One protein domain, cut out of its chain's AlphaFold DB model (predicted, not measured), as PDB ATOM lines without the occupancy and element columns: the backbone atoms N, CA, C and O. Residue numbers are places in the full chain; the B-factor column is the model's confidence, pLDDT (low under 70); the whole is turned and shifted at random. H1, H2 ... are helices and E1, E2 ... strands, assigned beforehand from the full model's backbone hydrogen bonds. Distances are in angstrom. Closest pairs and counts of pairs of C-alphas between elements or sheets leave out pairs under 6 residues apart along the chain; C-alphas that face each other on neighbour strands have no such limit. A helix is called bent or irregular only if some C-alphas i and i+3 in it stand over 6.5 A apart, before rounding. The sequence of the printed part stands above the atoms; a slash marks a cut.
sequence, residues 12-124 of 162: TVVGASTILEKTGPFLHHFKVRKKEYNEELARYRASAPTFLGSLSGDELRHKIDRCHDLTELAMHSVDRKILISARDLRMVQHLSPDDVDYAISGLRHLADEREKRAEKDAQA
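AT A GLANCE: This is residues 12 to 124 of the 162 residues of an uncharacterized protein of Pseudorhizobium banfieldiae (UniProt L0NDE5). A small head with a long arm: in the head the two-stranded sheet E1 E2, helices H3 and H4 and the first arm of the bent helix H1 come together. From there the second arm of H1 and the long helix H5 run side by side, and residues 119 to 124 of H5 stick out. The printed part has 113 residues, with five named helices and two antiparallel strands in the order E1, H1, H2, H3, E2, H4, H5; the class is mostly helix. It is loose, with a radius of gyration of the C-alphas of 17.7 A and spans of 64 by 25 by 19 A.

HOW THE PARTS SIT: Begin at E1, residues 12 to 15, whose antiparallel neighbour is E2, residues 81 to 85; look for N 12 and O 84, 2.8 A apart and within hydrogen-bond range. Next find H1, residues 16 to 46, by its hydrogen bonds assigned as one helix but bent, with C-alphas 32 and 35 7.6 A apart; its arms H1a, residues 16 to 32, and H1b, residues 35 to 46, stand at 67 degrees, a steep tilt. H1 is the hub, touching three helices. H1b is close to but not clearly touching H2, residues 51 to 55: the closest C-alphas, of Arg 45 and Ser 54, are 5.7 A apart. H1a touches H3, residues 61 to 75, opposite ways at a steep tilt of 43 degrees, closest at C-alphas 16 and 74, 4.6 A. With residues 19 to 23 alone H1a touches H4, residues 86 to 93, closest at C-alphas 22 and 92, 6.3 A. H1b touches H5, residues 98 to 124, the same way at a shallow tilt of 27 degrees, closest at C-alphas 44 and 111, 4.5 A. H3 and H5 are apart. Every O i to N i+4 pair is within hydrogen-bond range in H1b, H3, H4 and H5; H1a has 11 of 13, and H2 0 of 1, with 1 of 2 O i to N i+3 pairs.

IN THESE COORDINATES: Find C-alpha 12 at (-5.011, -40.941, 21.485), where E1 begins its 10.1 A. H1a runs 23.9 A with a kink of 29 degrees near residue 23, H1b 16.5 A, H2 7.1 A, H3 21.0 A, E2 13.2 A and H4 10.4 A. H5 runs 38.8 A from C-alpha 98 at (-18.560, -44.355, -0.496) to C-alpha 124 at (-32.027, -79.826, -8.503).

THE WHOLE: Look to the C-alphas of Asp 79 and Ala 124, the two farthest apart, at 64.9 A. The printed part has no cut, and its links are tight. Mean pLDDT of the printed part is 88.9; residues 48 to 57 are under 70.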
ATOM      1  N   THR A  12      -5.555 -42.087  22.220       89.62
ATOM      2  CA  THR A  12      -5.011 -40.941  21.485       89.62
ATOM      3  C   THR A  12      -5.925 -39.735  21.643       89.62
ATOM      4  O   THR A  12      -7.149 -39.863  21.605       89.62
ATOM      5  N   VAL A  13      -5.322 -38.560  21.829       90.56
ATOM      6  CA  VAL A  13      -6.038 -37.285  21.908       90.56
ATOM      7  C   VAL A  13      -6.173 -36.707  20.507       90.56
ATOM      8  O   VAL A  13      -5.180 -36.555  19.798       90.56
ATOM      9  N   VAL A  14      -7.400 -36.382  20.111       92.25
ATOM     10  CA  VAL A  14      -7.731 -35.904  18.763       92.25
ATOM     11  C   VAL A  14      -8.613 -34.667  18.866       92.25
ATOM     12  O   VAL A  14      -9.398 -34.534  19.805       92.25
ATOM     13  N   GLY A  15      -8.481 -33.748  17.909       92.94
ATOM     14  CA  GLY A  15      -9.358 -32.585  17.818       92.94
ATOM     15  C   GLY A  15     -10.800 -32.997  17.514       92.94
ATOM     16  O   GLY A  15     -11.046 -33.790  16.606       92.94
ATOM     17  N   ALA A  16     -11.756 -32.424  18.243       93.12
ATOM     18  CA  ALA A  16     -13.183 -32.651  18.029       93.12
ATOM     19  C   ALA A  16     -13.612 -32.277  16.597       93.12
ATOM     20  O   ALA A  16     -14.417 -32.981  15.995       93.12
ATOM     21  N   SER A  17     -13.022 -31.226  16.011       92.00
ATOM     22  CA  SER A  17     -13.306 -30.810  14.629       92.00
ATOM     23  C   SER A  17     -12.971 -31.896  13.607       92.00
ATOM     24  O   SER A  17     -13.801 -32.196  12.761       92.00
ATOM     25  N   THR A  18     -11.816 -32.557  13.734       92.31
ATOM     26  CA  THR A  18     -11.392 -33.640  12.828       92.31
ATOM     27  C   THR A  18     -12.386 -34.798  12.815       92.31
ATOM     28  O   THR A  18     -12.623 -35.415  11.779       92.31
ATOM     29  N   ILE A  19     -12.972 -35.096  13.975       93.50
ATOM     30  CA  ILE A  19     -13.969 -36.156  14.120       93.50
ATOM     31  C   ILE A  19     -15.240 -35.744  13.387       93.50
ATOM     32  O   ILE A  19     -15.689 -36.480  12.516       93.50
ATOM     33  N   LEU A  20     -15.758 -34.546  13.669       93.44
ATOM     34  CA  LEU A  20     -16.980 -34.021  13.054       93.44
ATOM     35  C   LEU A  20     -16.861 -33.861  11.530       93.44
ATOM     36  O   LEU A  20     -17.796 -34.192  10.804       93.44
ATOM     37  N   GLU A  21     -15.706 -33.407  11.037       94.31
ATOM     38  CA  GLU A  21     -15.408 -33.261   9.603       94.31
ATOM     39  C   GLU A  21     -15.458 -34.597   8.852       94.31
ATOM     40  O   GLU A  21     -15.796 -34.629   7.670       94.31
ATOM     41  N   LYS A  22     -15.140 -35.707   9.528       94.12
ATOM     42  CA  LYS A  22     -15.160 -37.051   8.944       94.12
ATOM     43  C   LYS A  22     -16.488 -37.768   9.165       94.12
ATOM     44  O   LYS A  22     -17.044 -38.321   8.216       94.12
ATOM     45  N   THR A  23     -17.021 -37.760  10.387       95.25
ATOM     46  CA  THR A  23     -18.268 -38.466  10.720       95.25
ATOM     47  C   THR A  23     -19.489 -37.795  10.103       95.25
ATOM     48  O   THR A  23     -20.398 -38.497   9.666       95.25
ATOM     49  N   GLY A  24     -19.504 -36.462   9.997       93.44
ATOM     50  CA  GLY A  24     -20.628 -35.693   9.460       93.44
ATOM     51  C   GLY A  24     -21.024 -36.103   8.036       93.44
ATOM     52  O   GLY A  24     -22.161 -36.540   7.841       93.44
ATOM     53  N   PRO A  25     -20.118 -36.021   7.042       95.69
ATOM     54  CA  PRO A  25     -20.413 -36.418   5.664       95.69
ATOM     55  C   PRO A  25     -20.867 -37.876   5.534       95.69
ATOM     56  O   PRO A  25     -21.832 -38.157   4.825       95.69
ATOM     57  N   PHE A  26     -20.221 -38.796   6.256       96.00
ATOM     58  CA  PHE A  26     -20.591 -40.213   6.264       96.00
ATOM     59  C   PHE A  26     -22.004 -40.439   6.821       96.00
ATOM     60  O   PHE A  26     -22.839 -41.066   6.167       96.00
ATOM     61  N   LEU A  27     -22.302 -39.889   8.003       96.00
ATOM     62  CA  LEU A  27     -23.614 -40.020   8.641       96.00
ATOM     63  C   LEU A  27     -24.714 -39.342   7.818       96.00
ATOM     64  O   LEU A  27     -25.832 -39.853   7.738       96.00
ATOM     65  N   HIS A  28     -24.405 -38.212   7.179       96.94
ATOM     66  CA  HIS A  28     -25.323 -37.543   6.267       96.94
ATOM     67  C   HIS A  28     -25.641 -38.419   5.049       96.94
ATOM     68  O   HIS A  28     -26.814 -38.626   4.734       96.94
ATOM     69  N   HIS A  29     -24.621 -38.979   4.394       96.94
ATOM     70  CA  HIS A  29     -24.814 -39.859   3.240       96.94
ATOM     71  C   HIS A  29     -25.607 -41.114   3.610       96.94
ATOM     72  O   HIS A  29     -26.581 -41.454   2.934       96.94
ATOM     73  N   PHE A  30     -25.291 -41.731   4.755       95.81
ATOM     74  CA  PHE A  30     -26.090 -42.827   5.295       95.81
ATOM     75  C   PHE A  30     -27.545 -42.411   5.522       95.81
ATOM     76  O   PHE A  30     -28.449 -43.138   5.131       95.81
ATOM     77  N   LYS A  31     -27.810 -41.232   6.097       96.12
ATOM     78  CA  LYS A  31     -29.179 -40.739   6.318       96.12
ATOM     79  C   LYS A  31     -29.966 -40.612   5.011       96.12
ATOM     80  O   LYS A  31     -31.136 -40.992   4.987       96.12
ATOM     81  N   VAL A  32     -29.338 -40.121   3.940       97.44
ATOM     82  CA  VAL A  32     -29.951 -40.012   2.604       97.44
ATOM     83  C   VAL A  32     -30.241 -41.398   2.015       97.44
ATOM     84  O   VAL A  32     -31.336 -41.643   1.513       97.44
ATOM     85  N   ARG A  33     -29.286 -42.328   2.121       96.00
ATOM     86  CA  ARG A  33     -29.351 -43.680   1.534       96.00
ATOM     87  C   ARG A  33     -29.999 -44.726   2.456       96.00
ATOM     88  O   ARG A  33     -30.145 -45.883   2.069       96.00
ATOM     89  N   LYS A  34     -30.428 -44.340   3.666       95.19
ATOM     90  CA  LYS A  34     -30.909 -45.239   4.735       95.19
ATOM     91  C   LYS A  34     -32.037 -46.152   4.273       95.19
ATOM     92  O   LYS A  34     -32.079 -47.320   4.648       95.19
ATOM     93  N   LYS A  35     -32.967 -45.604   3.488       96.56
ATOM     94  CA  LYS A  35     -34.107 -46.357   2.962       96.56
ATOM     95  C   LYS A  35     -33.631 -47.506   2.070       96.56
ATOM     96  O   LYS A  35     -33.976 -48.648   2.341       96.56
ATOM     97  N   GLU A  36     -32.783 -47.203   1.093       95.56
ATOM     98  CA  GLU A  36     -32.234 -48.185   0.153       95.56
ATOM     99  C   GLU A  36     -31.384 -49.241   0.868       95.56
ATOM    100  O   GLU A  36     -31.551 -50.432   0.633       95.56
ATOM    101  N   TYR A  37     -30.537 -48.825   1.813       94.25
ATOM    102  CA  TYR A  37     -29.767 -49.760   2.633       94.25
ATOM    103  C   TYR A  37     -30.661 -50.751   3.389       94.25
ATOM    104  O   TYR A  37     -30.428 -51.957   3.354       94.25
ATOM    105  N   ASN A  38     -31.712 -50.255   4.046       93.31
ATOM    106  CA  ASN A  38     -32.635 -51.098   4.800       93.31
ATOM    107  C   ASN A  38     -33.444 -52.042   3.899       93.31
ATOM    108  O   ASN A  38     -33.713 -53.173   4.303       93.31
ATOM    109  N   GLU A  39     -33.830 -51.592   2.704       94.12
ATOM    110  CA  GLU A  39     -34.527 -52.414   1.710       94.12
ATOM    111  C   GLU A  39     -33.647 -53.581   1.243       94.12
ATOM    112  O   GLU A  39     -34.078 -54.734   1.297       94.12
ATOM    113  N   GLU A  40     -32.390 -53.317   0.880       92.12
ATOM    114  CA  GLU A  40     -31.459 -54.371   0.456       92.12
ATOM    115  C   GLU A  40     -31.078 -55.307   1.607       92.12
ATOM    116  O   GLU A  40     -30.987 -56.522   1.425       92.12
ATOM    117  N   LEU A  41     -30.931 -54.779   2.825       91.25
ATOM    118  CA  LEU A  41     -30.690 -55.594   4.013       91.25
ATOM    119  C   LEU A  41     -31.879 -56.522   4.304       91.25
ATOM    120  O   LEU A  41     -31.687 -57.685   4.668       91.25
ATOM    121  N   ALA A  42     -33.111 -56.037   4.130       89.69
ATOM    122  CA  ALA A  42     -34.311 -56.856   4.265       89.69
ATOM    123  C   ALA A  42     -34.383 -57.934   3.172       89.69
ATOM    124  O   ALA A  42     -34.666 -59.093   3.486       89.69
ATOM    125  N   ARG A  43     -34.058 -57.588   1.918       89.31
ATOM    126  CA  ARG A  43     -33.992 -58.537   0.795       89.31
ATOM    127  C   ARG A  43     -32.954 -59.632   1.042       89.31
ATOM    128  O   ARG A  43     -33.249 -60.814   0.872       89.31
ATOM    129  N   TYR A  44     -31.770 -59.258   1.520       87.38
ATOM    130  CA  TYR A  44     -30.729 -60.202   1.920       87.38
ATOM    131  C   TYR A  44     -31.185 -61.127   3.060       87.38
ATOM    132  O   TYR A  44     -31.006 -62.342   2.991       87.38
ATOM    133  N   ARG A  45     -31.821 -60.586   4.108       86.06
ATOM    134  CA  ARG A  45     -32.335 -61.401   5.222       86.06
ATOM    135  C   ARG A  45     -33.432 -62.365   4.768       86.06
ATOM    136  O   ARG A  45     -33.458 -63.507   5.221       86.06
ATOM    137  N   ALA A  46     -34.296 -61.940   3.849       85.50
ATOM    138  CA  ALA A  46     -35.333 -62.792   3.272       85.50
ATOM    139  C   ALA A  46     -34.748 -63.946   2.438       85.50
ATOM    140  O   ALA A  46     -35.258 -65.063   2.501       85.50
ATOM    141  N   SER A  47     -33.642 -63.719   1.718       80.19
ATOM    142  CA  SER A  47     -32.932 -64.780   0.984       80.19
ATOM    143  C   SER A  47     -32.085 -65.695   1.887       80.19
ATOM    144  O   SER A  47     -31.529 -66.695   1.429       80.19
ATOM    145  N   ALA A  48     -32.004 -65.392   3.188       69.31
ATOM    146  CA  ALA A  48     -31.196 -66.093   4.178       69.31
ATOM    147  C   ALA A  48     -31.990 -66.460   5.455       69.31
ATOM    148  O   ALA A  48     -31.588 -66.057   6.547       69.31
ATOM    149  N   PRO A  49     -33.054 -67.287   5.380       65.75
ATOM    150  CA  PRO A  49     -33.928 -67.594   6.524       65.75
ATOM    151  C   PRO A  49     -33.252 -68.382   7.665       65.75
ATOM    152  O   PRO A  49     -33.873 -68.688   8.679       65.75
ATOM    153  N   THR A  50     -31.975 -68.739   7.524       68.94
ATOM    154  CA  THR A  50     -31.177 -69.369   8.581       68.94
ATOM    155  C   THR A  50     -30.825 -68.382   9.695       68.94
ATOM    156  O   THR A  50     -30.428 -67.256   9.414       68.94
ATOM    157  N   PHE A  51     -30.828 -68.844  10.949       58.81
ATOM    158  CA  PHE A  51     -30.462 -68.057  12.140       58.81
ATOM    159  C   PHE A  51     -29.086 -67.365  12.050       58.81
ATOM    160  O   PHE A  51     -28.911 -66.266  12.556       58.81
ATOM    161  N   LEU A  52     -28.104 -67.965  11.368       58.72
ATOM    162  CA  LEU A  52     -26.798 -67.329  11.136       58.72
ATOM    163  C   LEU A  52     -26.852 -66.224  10.065       58.72
ATOM    164  O   LEU A  52     -26.066 -65.285  10.111       58.72
ATOM    165  N   GLY A  53     -27.793 -66.324   9.125       56.03
ATOM    166  CA  GLY A  53     -28.013 -65.352   8.054       56.03
ATOM    167  C   GLY A  53     -28.647 -64.046   8.533       56.03
ATOM    168  O   GLY A  53     -28.397 -63.003   7.938       56.03
ATOM    169  N   SER A  54     -29.416 -64.082   9.627       56.97
ATOM    170  CA  SER A  54     -30.009 -62.880  10.228       56.97
ATOM    171  C   SER A  54     -28.986 -62.008  10.967       56.97
ATOM    172  O   SER A  54     -29.194 -60.797  11.073       56.97
ATOM    173  N   LEU A  55     -27.888 -62.611  11.441       55.88
ATOM    174  CA  LEU A  55     -26.781 -61.939  12.131       55.88
ATOM    175  C   LEU A  55     -25.720 -61.382  11.168       55.88
ATOM    176  O   LEU A  55     -25.016 -60.439  11.518       55.88
ATOM    177  N   SER A  56     -25.594 -61.948   9.965       63.91
ATOM    178  CA  SER A  56     -24.647 -61.495   8.939       63.91
ATOM    179  C   SER A  56     -25.228 -60.389   8.043       63.91
ATOM    180  O   SER A  56     -26.440 -60.294   7.879       63.91
ATOM    181  N   GLY A  57     -24.368 -59.565   7.435       69.69
ATOM    182  CA  GLY A  57     -24.741 -58.581   6.401       69.69
ATOM    183  C   GLY A  57     -24.986 -57.147   6.890       69.69
ATOM    184  O   GLY A  57     -25.004 -56.223   6.084       69.69
ATOM    185  N   ASP A  58     -25.112 -56.923   8.198       82.06
ATOM    186  CA  ASP A  58     -25.264 -55.577   8.772       82.06
ATOM    187  C   ASP A  58     -23.892 -54.934   9.063       82.06
ATOM    188  O   ASP A  58     -23.492 -54.726  10.209       82.06
ATOM    189  N   GLU A  59     -23.115 -54.700   8.003       82.44
ATOM    190  CA  GLU A  59     -21.724 -54.230   8.102       82.44
ATOM    191  C   GLU A  59     -21.606 -52.777   8.586       82.44
ATOM    192  O   GLU A  59     -20.600 -52.396   9.192       82.44
ATOM    193  N   LEU A  60     -22.631 -51.954   8.335       90.31
ATOM    194  CA  LEU A  60     -22.590 -50.532   8.663       90.31
ATOM    195  C   LEU A  60     -23.019 -50.236  10.095       90.31
ATOM    196  O   LEU A  60     -22.552 -49.240  10.644       90.31
ATOM    197  N   ARG A  61     -23.867 -51.058  10.725       89.62
ATOM    198  CA  ARG A  61     -24.460 -50.721  12.028       89.62
ATOM    199  C   ARG A  61     -23.435 -50.389  13.102       89.62
ATOM    200  O   ARG A  61     -23.511 -49.318  13.687       89.62
ATOM    201  N   HIS A  62     -22.412 -51.225  13.276       88.94
ATOM    202  CA  HIS A  62     -21.339 -50.928  14.231       88.94
ATOM    203  C   HIS A  62     -20.601 -49.622  13.887       88.94
ATOM    204  O   HIS A  62     -20.250 -48.858  14.784       88.94
ATOM    205  N   LYS A  63     -20.327 -49.355  12.600       91.50
ATOM    206  CA  LYS A  63     -19.674 -48.104  12.177       91.50
ATOM    207  C   LYS A  63     -20.562 -46.894  12.479       91.50
ATOM    208  O   LYS A  63     -20.052 -45.895  12.972       91.50
ATOM    209  N   ILE A  64     -21.863 -46.987  12.206       93.81
ATOM    210  CA  ILE A  64     -22.847 -45.920  12.425       93.81
ATOM    211  C   ILE A  64     -22.993 -45.618  13.911       93.81
ATOM    212  O   ILE A  64     -22.830 -44.463  14.298       93.81
ATOM    213  N   ASP A  65     -23.233 -46.644  14.732       93.94
ATOM    214  CA  ASP A  65     -23.369 -46.506  16.184       93.94
ATOM    215  C   ASP A  65     -22.112 -45.834  16.751       93.94
ATOM    216  O   ASP A  65     -22.189 -44.821  17.445       93.94
ATOM    217  N   ARG A  66     -20.929 -46.296  16.323       93.88
ATOM    218  CA  ARG A  66     -19.673 -45.704  16.780       93.88
ATOM    219  C   ARG A  66     -19.457 -44.273  16.291       93.88
ATOM    220  O   ARG A  66     -18.913 -43.452  17.023       93.88
ATOM    221  N   CYS A  67     -19.857 -43.951  15.063       95.19
ATOM    222  CA  CYS A  67     -19.789 -42.583  14.552       95.19
ATOM    223  C   CYS A  67     -20.736 -41.649  15.312       95.19
ATOM    224  O   CYS A  67     -20.370 -40.496  15.535       95.19
ATOM    225  N   HIS A  68     -21.912 -42.126  15.730       95.44
ATOM    226  CA  HIS A  68     -22.814 -41.370  16.595       95.44
ATOM    227  C   HIS A  68     -22.179 -41.101  17.961       95.44
ATOM    228  O   HIS A  68     -22.081 -39.929  18.324       95.44
ATOM    229  N   ASP A  69     -21.635 -42.122  18.635       94.56
ATOM    230  CA  ASP A  69     -20.932 -41.957  19.919       94.56
ATOM    231  C   ASP A  69     -19.814 -40.906  19.829       94.56
ATOM    232  O   ASP A  69     -19.692 -40.008  20.660       94.56
ATOM    233  N   LEU A  70     -18.965 -41.014  18.800       93.88
ATOM    234  CA  LEU A  70     -17.822 -40.119  18.615       93.88
ATOM    235  C   LEU A  70     -18.257 -38.693  18.271       93.88
ATOM    236  O   LEU A  70     -17.597 -37.739  18.681       93.88
ATOM    237  N   THR A  71     -19.360 -38.546  17.536       94.31
ATOM    238  CA  THR A  71     -19.952 -37.241  17.222       94.31
ATOM    239  C   THR A  71     -20.504 -36.591  18.487       94.31
ATOM    240  O   THR A  71     -20.215 -35.424  18.734       94.31
ATOM    241  N   GLU A  72     -21.225 -37.341  19.321       94.38
ATOM    242  CA  GLU A  72     -21.741 -36.862  20.607       94.38
ATOM    243  C   GLU A  72     -20.594 -36.428  21.534       94.38
ATOM    244  O   GLU A  72     -20.574 -35.294  22.015       94.38
ATOM    245  N   LEU A  73     -19.565 -37.268  21.688       91.44
ATOM    246  CA  LEU A  73     -18.362 -36.934  22.460       91.44
ATOM    247  C   LEU A  73     -17.661 -35.673  21.938       91.44
ATOM    248  O   LEU A  73     -17.222 -34.834  22.726       91.44
ATOM    249  N   ALA A  74     -17.553 -35.519  20.616       92.44
ATOM    250  CA  ALA A  74     -16.936 -34.349  20.002       92.44
ATOM    251  C   ALA A  74     -17.766 -33.071  20.211       92.44
ATOM    252  O   ALA A  74     -17.190 -32.015  20.472       92.44
ATOM    253  N   MET A  75     -19.100 -33.155  20.144       91.06
ATOM    254  CA  MET A  75     -20.000 -32.018  20.369       91.06
ATOM    255  C   MET A  75     -19.991 -31.534  21.823       91.06
ATOM    256  O   MET A  75     -20.091 -30.333  22.064       91.06
ATOM    257  N   HIS A  76     -19.846 -32.449  22.784       88.94
ATOM    258  CA  HIS A  76     -19.852 -32.132  24.217       88.94
ATOM    259  C   HIS A  76     -18.456 -31.893  24.814       88.94
ATOM    260  O   HIS A  76     -18.317 -31.652  26.014       88.94
ATOM    261  N   SER A  77     -17.406 -31.925  23.994       87.94
ATOM    262  CA  SER A  77     -16.032 -31.703  24.436       87.94
ATOM    263  C   SER A  77     -15.750 -30.224  24.734       87.94
ATOM    264  O   SER A  77     -15.587 -29.424  23.811       87.94
ATOM    265  N   VAL A  78     -15.540 -29.891  26.012       75.25
ATOM    266  CA  VAL A  78     -15.213 -28.531  26.495       75.25
ATOM    267  C   VAL A  78     -13.929 -27.971  25.857       75.25
ATOM    268  O   VAL A  78     -13.936 -26.861  25.334       75.25
ATOM    269  N   ASP A  79     -12.857 -28.769  25.789       80.81
ATOM    270  CA  ASP A  79     -11.537 -28.324  25.298       80.81
ATOM    271  C   ASP A  79     -11.315 -28.559  23.795       80.81
ATOM    272  O   ASP A  79     -10.187 -28.500  23.296       80.81
ATOM    273  N   ARG A  80     -12.383 -28.880  23.049       83.81
ATOM    274  CA  ARG A  80     -12.321 -29.319  21.639       83.81
ATOM    275  C   ARG A  80     -11.345 -30.482  21.380       83.81
ATOM    276  O   ARG A  80     -10.876 -30.651  20.254       83.81
ATOM    277  N   LYS A  81     -11.031 -31.281  22.398       89.94
ATOM    278  CA  LYS A  81     -10.159 -32.453  22.319       89.94
ATOM    279  C   LYS A  81     -10.866 -33.634  22.958       89.94
ATOM    280  O   LYS A  81     -11.353 -33.530  24.077       89.94
ATOM    281  N   ILE A  82     -10.859 -34.763  22.268       91.62
ATOM    282  CA  ILE A  82     -11.427 -36.008  22.772       91.62
ATOM    283  C   ILE A  82     -10.348 -37.078  22.880       91.62
ATOM    284  O   ILE A  82      -9.442 -37.155  22.048       91.62
ATOM    285  N   LEU A  83     -10.449 -37.904  23.919       91.50
ATOM    286  CA  LEU A  83      -9.618 -39.088  24.090       91.50
ATOM    287  C   LEU A  83     -10.350 -40.285  23.478       91.50
ATOM    288  O   LEU A  83     -11.420 -40.662  23.948       91.50
ATOM    289  N   ILE A  84      -9.778 -40.887  22.437       92.88
ATOM    290  CA  ILE A  84     -10.376 -42.028  21.732       92.88
ATOM    291  C   ILE A  84      -9.381 -43.172  21.597       92.88
ATOM    292  O   ILE A  84      -8.171 -42.977  21.712       92.88
ATOM    293  N   SER A  85      -9.875 -44.383  21.343       93.75
ATOM    294  CA  SER A  85      -8.992 -45.522  21.098       93.75
ATOM    295  C   SER A  85      -8.305 -45.406  19.731       93.75
ATOM    296  O   SER A  85      -8.870 -44.871  18.773       93.75
ATOM    297  N   ALA A  86      -7.117 -45.994  19.582       90.44
ATOM    298  CA  ALA A  86      -6.433 -46.077  18.288       90.44
ATOM    299  C   ALA A  86      -7.233 -46.868  17.233       90.44
ATOM    300  O   ALA A  86      -7.008 -46.729  16.028       90.44
ATOM    301  N   ARG A  87      -8.165 -47.732  17.658       91.50
ATOM    302  CA  ARG A  87      -9.100 -48.417  16.754       91.50
ATOM    303  C   ARG A  87     -10.110 -47.428  16.171       91.50
ATOM    304  O   ARG A  87     -10.300 -47.422  14.958       91.50
ATOM    305  N   ASP A  88     -10.701 -46.590  17.015       93.38
ATOM    306  CA  ASP A  88     -11.678 -45.579  16.596       93.38
ATOM    307  C   ASP A  88     -11.036 -44.506  15.723       93.38
ATOM    308  O   ASP A  88     -11.592 -44.137  14.693       93.38
ATOM    309  N   LEU A  89      -9.826 -44.064  16.080       92.56
ATOM    310  CA  LEU A  89      -9.077 -43.109  15.269       92.56
ATOM    311  C   LEU A  89      -8.846 -43.645  13.853       92.56
ATOM    312  O   LEU A  89      -9.130 -42.953  12.878       92.56
ATOM    313  N   ARG A  90      -8.396 -44.900  13.727       92.62
ATOM    314  CA  ARG A  90      -8.218 -45.534  12.413       92.62
ATOM    315  C   ARG A  90      -9.532 -45.646  11.649       92.62
ATOM    316  O   ARG A  90      -9.536 -45.388  10.451       92.62
ATOM    317  N   MET A  91     -10.630 -45.993  12.321       93.50
ATOM    318  CA  MET A  91     -11.953 -46.034  11.694       93.50
ATOM    319  C   MET A  91     -12.342 -44.662  11.129       93.50
ATOM    320  O   MET A  91     -12.714 -44.581   9.966       93.50
ATOM    321  N   VAL A  92     -12.210 -43.589  11.915       94.00
ATOM    322  CA  VAL A  92     -12.555 -42.223  11.482       94.00
ATOM    323  C   VAL A  92     -11.660 -41.745  10.336       94.00
ATOM    324  O   VAL A  92     -12.147 -41.130   9.392       94.00
ATOM    325  N   GLN A  93     -10.358 -42.038  10.387       92.94
ATOM    326  CA  GLN A  93      -9.410 -41.632   9.342       92.94
ATOM    327  C   GLN A  93      -9.760 -42.206   7.964       92.94
ATOM    328  O   GLN A  93      -9.583 -41.516   6.959       92.94
ATOM    329  N   HIS A  94     -10.279 -43.434   7.929       93.56
ATOM    330  CA  HIS A  94     -10.647 -44.145   6.703       93.56
ATOM    331  C   HIS A  94     -12.144 -44.070   6.391       93.56
ATOM    332  O   HIS A  94     -12.606 -44.733   5.468       93.56
ATOM    333  N   LEU A  95     -12.912 -43.289   7.153       93.81
ATOM    334  CA  LEU A  95     -14.345 -43.169   6.945       93.81
ATOM    335  C   LEU A  95     -14.611 -42.421   5.632       93.81
ATOM    336  O   LEU A  95     -14.180 -41.274   5.470       93.81
ATOM    337  N   SER A  96     -15.322 -43.071   4.711       95.06
ATOM    338  CA  SER A  96     -15.751 -42.488   3.438       95.06
ATOM    339  C   SER A  96     -17.263 -42.629   3.274       95.06
ATOM    340  O   SER A  96     -17.799 -43.688   3.601       95.06
ATOM    341  N   PRO A  97     -17.970 -41.618   2.733       94.88
ATOM    342  CA  PRO A  97     -19.347 -41.781   2.271       94.88
ATOM    343  C   PRO A  97     -19.521 -42.972   1.318       94.88
ATOM    344  O   PRO A  97     -20.520 -43.682   1.418       94.88
ATOM    345  N   ASP A  98     -18.522 -43.255   0.476       95.12
ATOM    346  CA  ASP A  98     -18.560 -44.355  -0.496       95.12
ATOM    347  C   ASP A  98     -18.732 -45.732   0.166       95.12
ATOM    348  O   ASP A  98     -19.283 -46.644  -0.450       95.12
ATOM    349  N   ASP A  99     -18.334 -45.887   1.437       92.62
ATOM    350  CA  ASP A  99     -18.543 -47.123   2.206       92.62
ATOM    351  C   ASP A  99     -20.031 -47.500   2.273       92.62
ATOM    352  O   ASP A  99     -20.371 -48.682   2.319       92.62
ATOM    353  N   VAL A 100     -20.929 -46.507   2.287       94.38
ATOM    354  CA  VAL A 100     -22.379 -46.742   2.312       94.38
ATOM    355  C   VAL A 100     -22.840 -47.338   0.990       94.38
ATOM    356  O   VAL A 100     -23.598 -48.307   0.978       94.38
ATOM    357  N   ASP A 101     -22.367 -46.793  -0.128       95.25
ATOM    358  CA  ASP A 101     -22.735 -47.283  -1.456       95.25
ATOM    359  C   ASP A 101     -22.134 -48.661  -1.720       95.25
ATOM    360  O   ASP A 101     -22.810 -49.540  -2.262       95.25
ATOM    361  N   TYR A 102     -20.909 -48.889  -1.244       94.56
ATOM    362  CA  TYR A 102     -20.265 -50.194  -1.286       94.56
ATOM    363  C   TYR A 102     -21.047 -51.234  -0.483       94.56
ATOM    364  O   TYR A 102     -21.289 -52.334  -0.975       94.56
ATOM    365  N   ALA A 103     -21.514 -50.882   0.718       92.50
ATOM    366  CA  ALA A 103     -22.324 -51.777   1.539       92.50
ATOM    367  C   ALA A 103     -23.677 -52.101   0.881       92.50
ATOM    368  O   ALA A 103     -24.116 -53.249   0.906       92.50
ATOM    369  N   ILE A 104     -24.325 -51.119   0.246       93.88
ATOM    370  CA  ILE A 104     -25.571 -51.342  -0.505       93.88
ATOM    371  C   ILE A 104     -25.322 -52.273  -1.699       93.88
ATOM    372  O   ILE A 104     -26.064 -53.234  -1.902       93.88
ATOM    373  N   SER A 105     -24.268 -52.017  -2.476       93.94
ATOM    374  CA  SER A 105     -23.886 -52.866  -3.608       93.94
ATOM    375  C   SER A 105     -23.534 -54.290  -3.160       93.94
ATOM    376  O   SER A 105     -23.981 -55.262  -3.770       93.94
ATOM    377  N   GLY A 106     -22.813 -54.422  -2.045       91.56
ATOM    378  CA  GLY A 106     -22.485 -55.701  -1.423       91.56
ATOM    379  C   GLY A 106     -23.732 -56.481  -1.013       91.56
ATOM    380  O   GLY A 106     -23.859 -57.656  -1.361       91.56
ATOM    381  N   LEU A 107     -24.693 -55.829  -0.351       91.06
ATOM    382  CA  LEU A 107     -25.974 -56.444   0.014       91.06
ATOM    383  C   LEU A 107     -26.758 -56.921  -1.211       91.06
ATOM    384  O   LEU A 107     -27.234 -58.058  -1.210       91.06
ATOM    385  N   ARG A 108     -26.831 -56.104  -2.270       91.88
ATOM    386  CA  ARG A 108     -27.455 -56.485  -3.549       91.88
ATOM    387  C   ARG A 108     -26.821 -57.735  -4.134       91.88
ATOM    388  O   ARG A 108     -27.514 -58.712  -4.401       91.88
ATOM    389  N   HIS A 109     -25.499 -57.718  -4.277       91.50
ATOM    390  CA  HIS A 109     -24.759 -58.835  -4.845       91.50
ATOM    391  C   HIS A 109     -24.966 -60.117  -4.029       91.50
ATOM    392  O   HIS A 109     -25.238 -61.179  -4.588       91.50
ATOM    393  N   LEU A 110     -24.889 -60.028  -2.699       88.50
ATOM    394  CA  LEU A 110     -25.100 -61.172  -1.816       88.50
ATOM    395  C   LEU A 110     -26.535 -61.708  -1.880       88.50
ATOM    396  O   LEU A 110     -26.724 -62.927  -1.846       88.50
ATOM    397  N   ALA A 111     -27.536 -60.829  -1.962       87.25
ATOM    398  CA  ALA A 111     -28.928 -61.235  -2.111       87.25
ATOM    399  C   ALA A 111     -29.145 -61.962  -3.448       87.25
ATOM    400  O   ALA A 111     -29.674 -63.075  -3.449       87.25
ATOM    401  N   ASP A 112     -28.652 -61.391  -4.549       90.06
ATOM    402  CA  ASP A 112     -28.758 -61.966  -5.893       90.06
ATOM    403  C   ASP A 112     -28.026 -63.313  -6.005       90.06
ATOM    404  O   ASP A 112     -28.534 -64.267  -6.601       90.06
ATOM    405  N   GLU A 113     -26.826 -63.438  -5.426       88.50
ATOM    406  CA  GLU A 113     -26.100 -64.711  -5.403       88.50
ATOM    407  C   GLU A 113     -26.871 -65.801  -4.661       88.50
ATOM    408  O   GLU A 113     -26.873 -66.961  -5.087       88.50
ATOM    409  N   ARG A 114     -27.508 -65.453  -3.540       84.75
ATOM    410  CA  ARG A 114     -28.283 -66.411  -2.751       84.75
ATOM    411  C   ARG A 114     -29.565 -66.818  -3.449       84.75
ATOM    412  O   ARG A 114     -29.864 -68.008  -3.469       84.75
ATOM    413  N   GLU A 115     -30.266 -65.875  -4.064       87.25
ATOM    414  CA  GLU A 115     -31.451 -66.150  -4.878       87.25
ATOM    415  C   GLU A 115     -31.110 -67.132  -6.010       87.25
ATOM    416  O   GLU A 115     -31.709 -68.203  -6.107       87.25
ATOM    417  N   LYS A 116     -30.019 -66.880  -6.751       89.00
ATOM    418  CA  LYS A 116     -29.517 -67.800  -7.789       89.00
ATOM    419  C   LYS A 116     -29.152 -69.185  -7.251       89.00
ATOM    420  O   LYS A 116     -29.324 -70.183  -7.953       89.00
ATOM    421  N   ARG A 117     -28.597 -69.282  -6.036       86.69
ATOM    422  CA  ARG A 117     -28.307 -70.584  -5.403       86.69
ATOM    423  C   ARG A 117     -29.597 -71.311  -5.029       86.69
ATOM    424  O   ARG A 117     -29.732 -72.484  -5.365       86.69
ATOM    425  N   ALA A 118     -30.558 -70.610  -4.434       85.12
ATOM    426  CA  ALA A 118     -31.855 -71.169  -4.071       85.12
ATOM    427  C   ALA A 118     -32.627 -71.682  -5.299       85.12
ATOM    428  O   ALA A 118     -33.178 -72.782  -5.264       85.12
ATOM    429  N   GLU A 119     -32.607 -70.947  -6.414       87.00
ATOM    430  CA  GLU A 119     -33.201 -71.385  -7.682       87.00
ATOM    431  C   GLU A 119     -32.551 -72.667  -8.216       87.00
ATOM    432  O   GLU A 119     -33.248 -73.614  -8.598       87.00
ATOM    433  N   LYS A 120     -31.213 -72.736  -8.215       88.31
ATOM    434  CA  LYS A 120     -30.472 -73.937  -8.635       88.31
ATOM    435  C   LYS A 120     -30.796 -75.136  -7.746       88.31
ATOM    436  O   LYS A 120     -30.994 -76.239  -8.260       88.31
ATOM    437  N   ASP A 121     -30.900 -74.925  -6.440       85.88
ATOM    438  CA  ASP A 121     -31.248 -75.973  -5.483       85.88
ATOM    439  C   ASP A 121     -32.694 -76.454  -5.665       85.88
ATOM    440  O   ASP A 121     -32.947 -77.665  -5.658       85.88
ATOM    441  N   ALA A 122     -33.638 -75.543  -5.921       85.94
ATOM    442  CA  ALA A 122     -35.025 -75.880  -6.236       85.94
ATOM    443  C   ALA A 122     -35.128 -76.693  -7.538       85.94
ATOM    444  O   ALA A 122     -35.800 -77.729  -7.578       85.94
ATOM    445  N   GLN A 123     -34.401 -76.295  -8.588       88.12
ATOM    446  CA  GLN A 123     -34.328 -77.054  -9.840       88.12
ATOM    447  C   GLN A 123     -33.719 -78.445  -9.624       88.12
ATOM    448  O   GLN A 123     -34.256 -79.445 -10.113       88.12
ATOM    449  N   ALA A 124     -32.639 -78.547  -8.845       87.75
ATOM    450  CA  ALA A 124     -32.027 -79.826  -8.503       87.75
ATOM    451  C   ALA A 124     -32.988 -80.726  -7.704       87.75
ATOM    452  O   ALA A 124     -33.068 -81.932  -7.961       87.75
TER     453      ALA A 124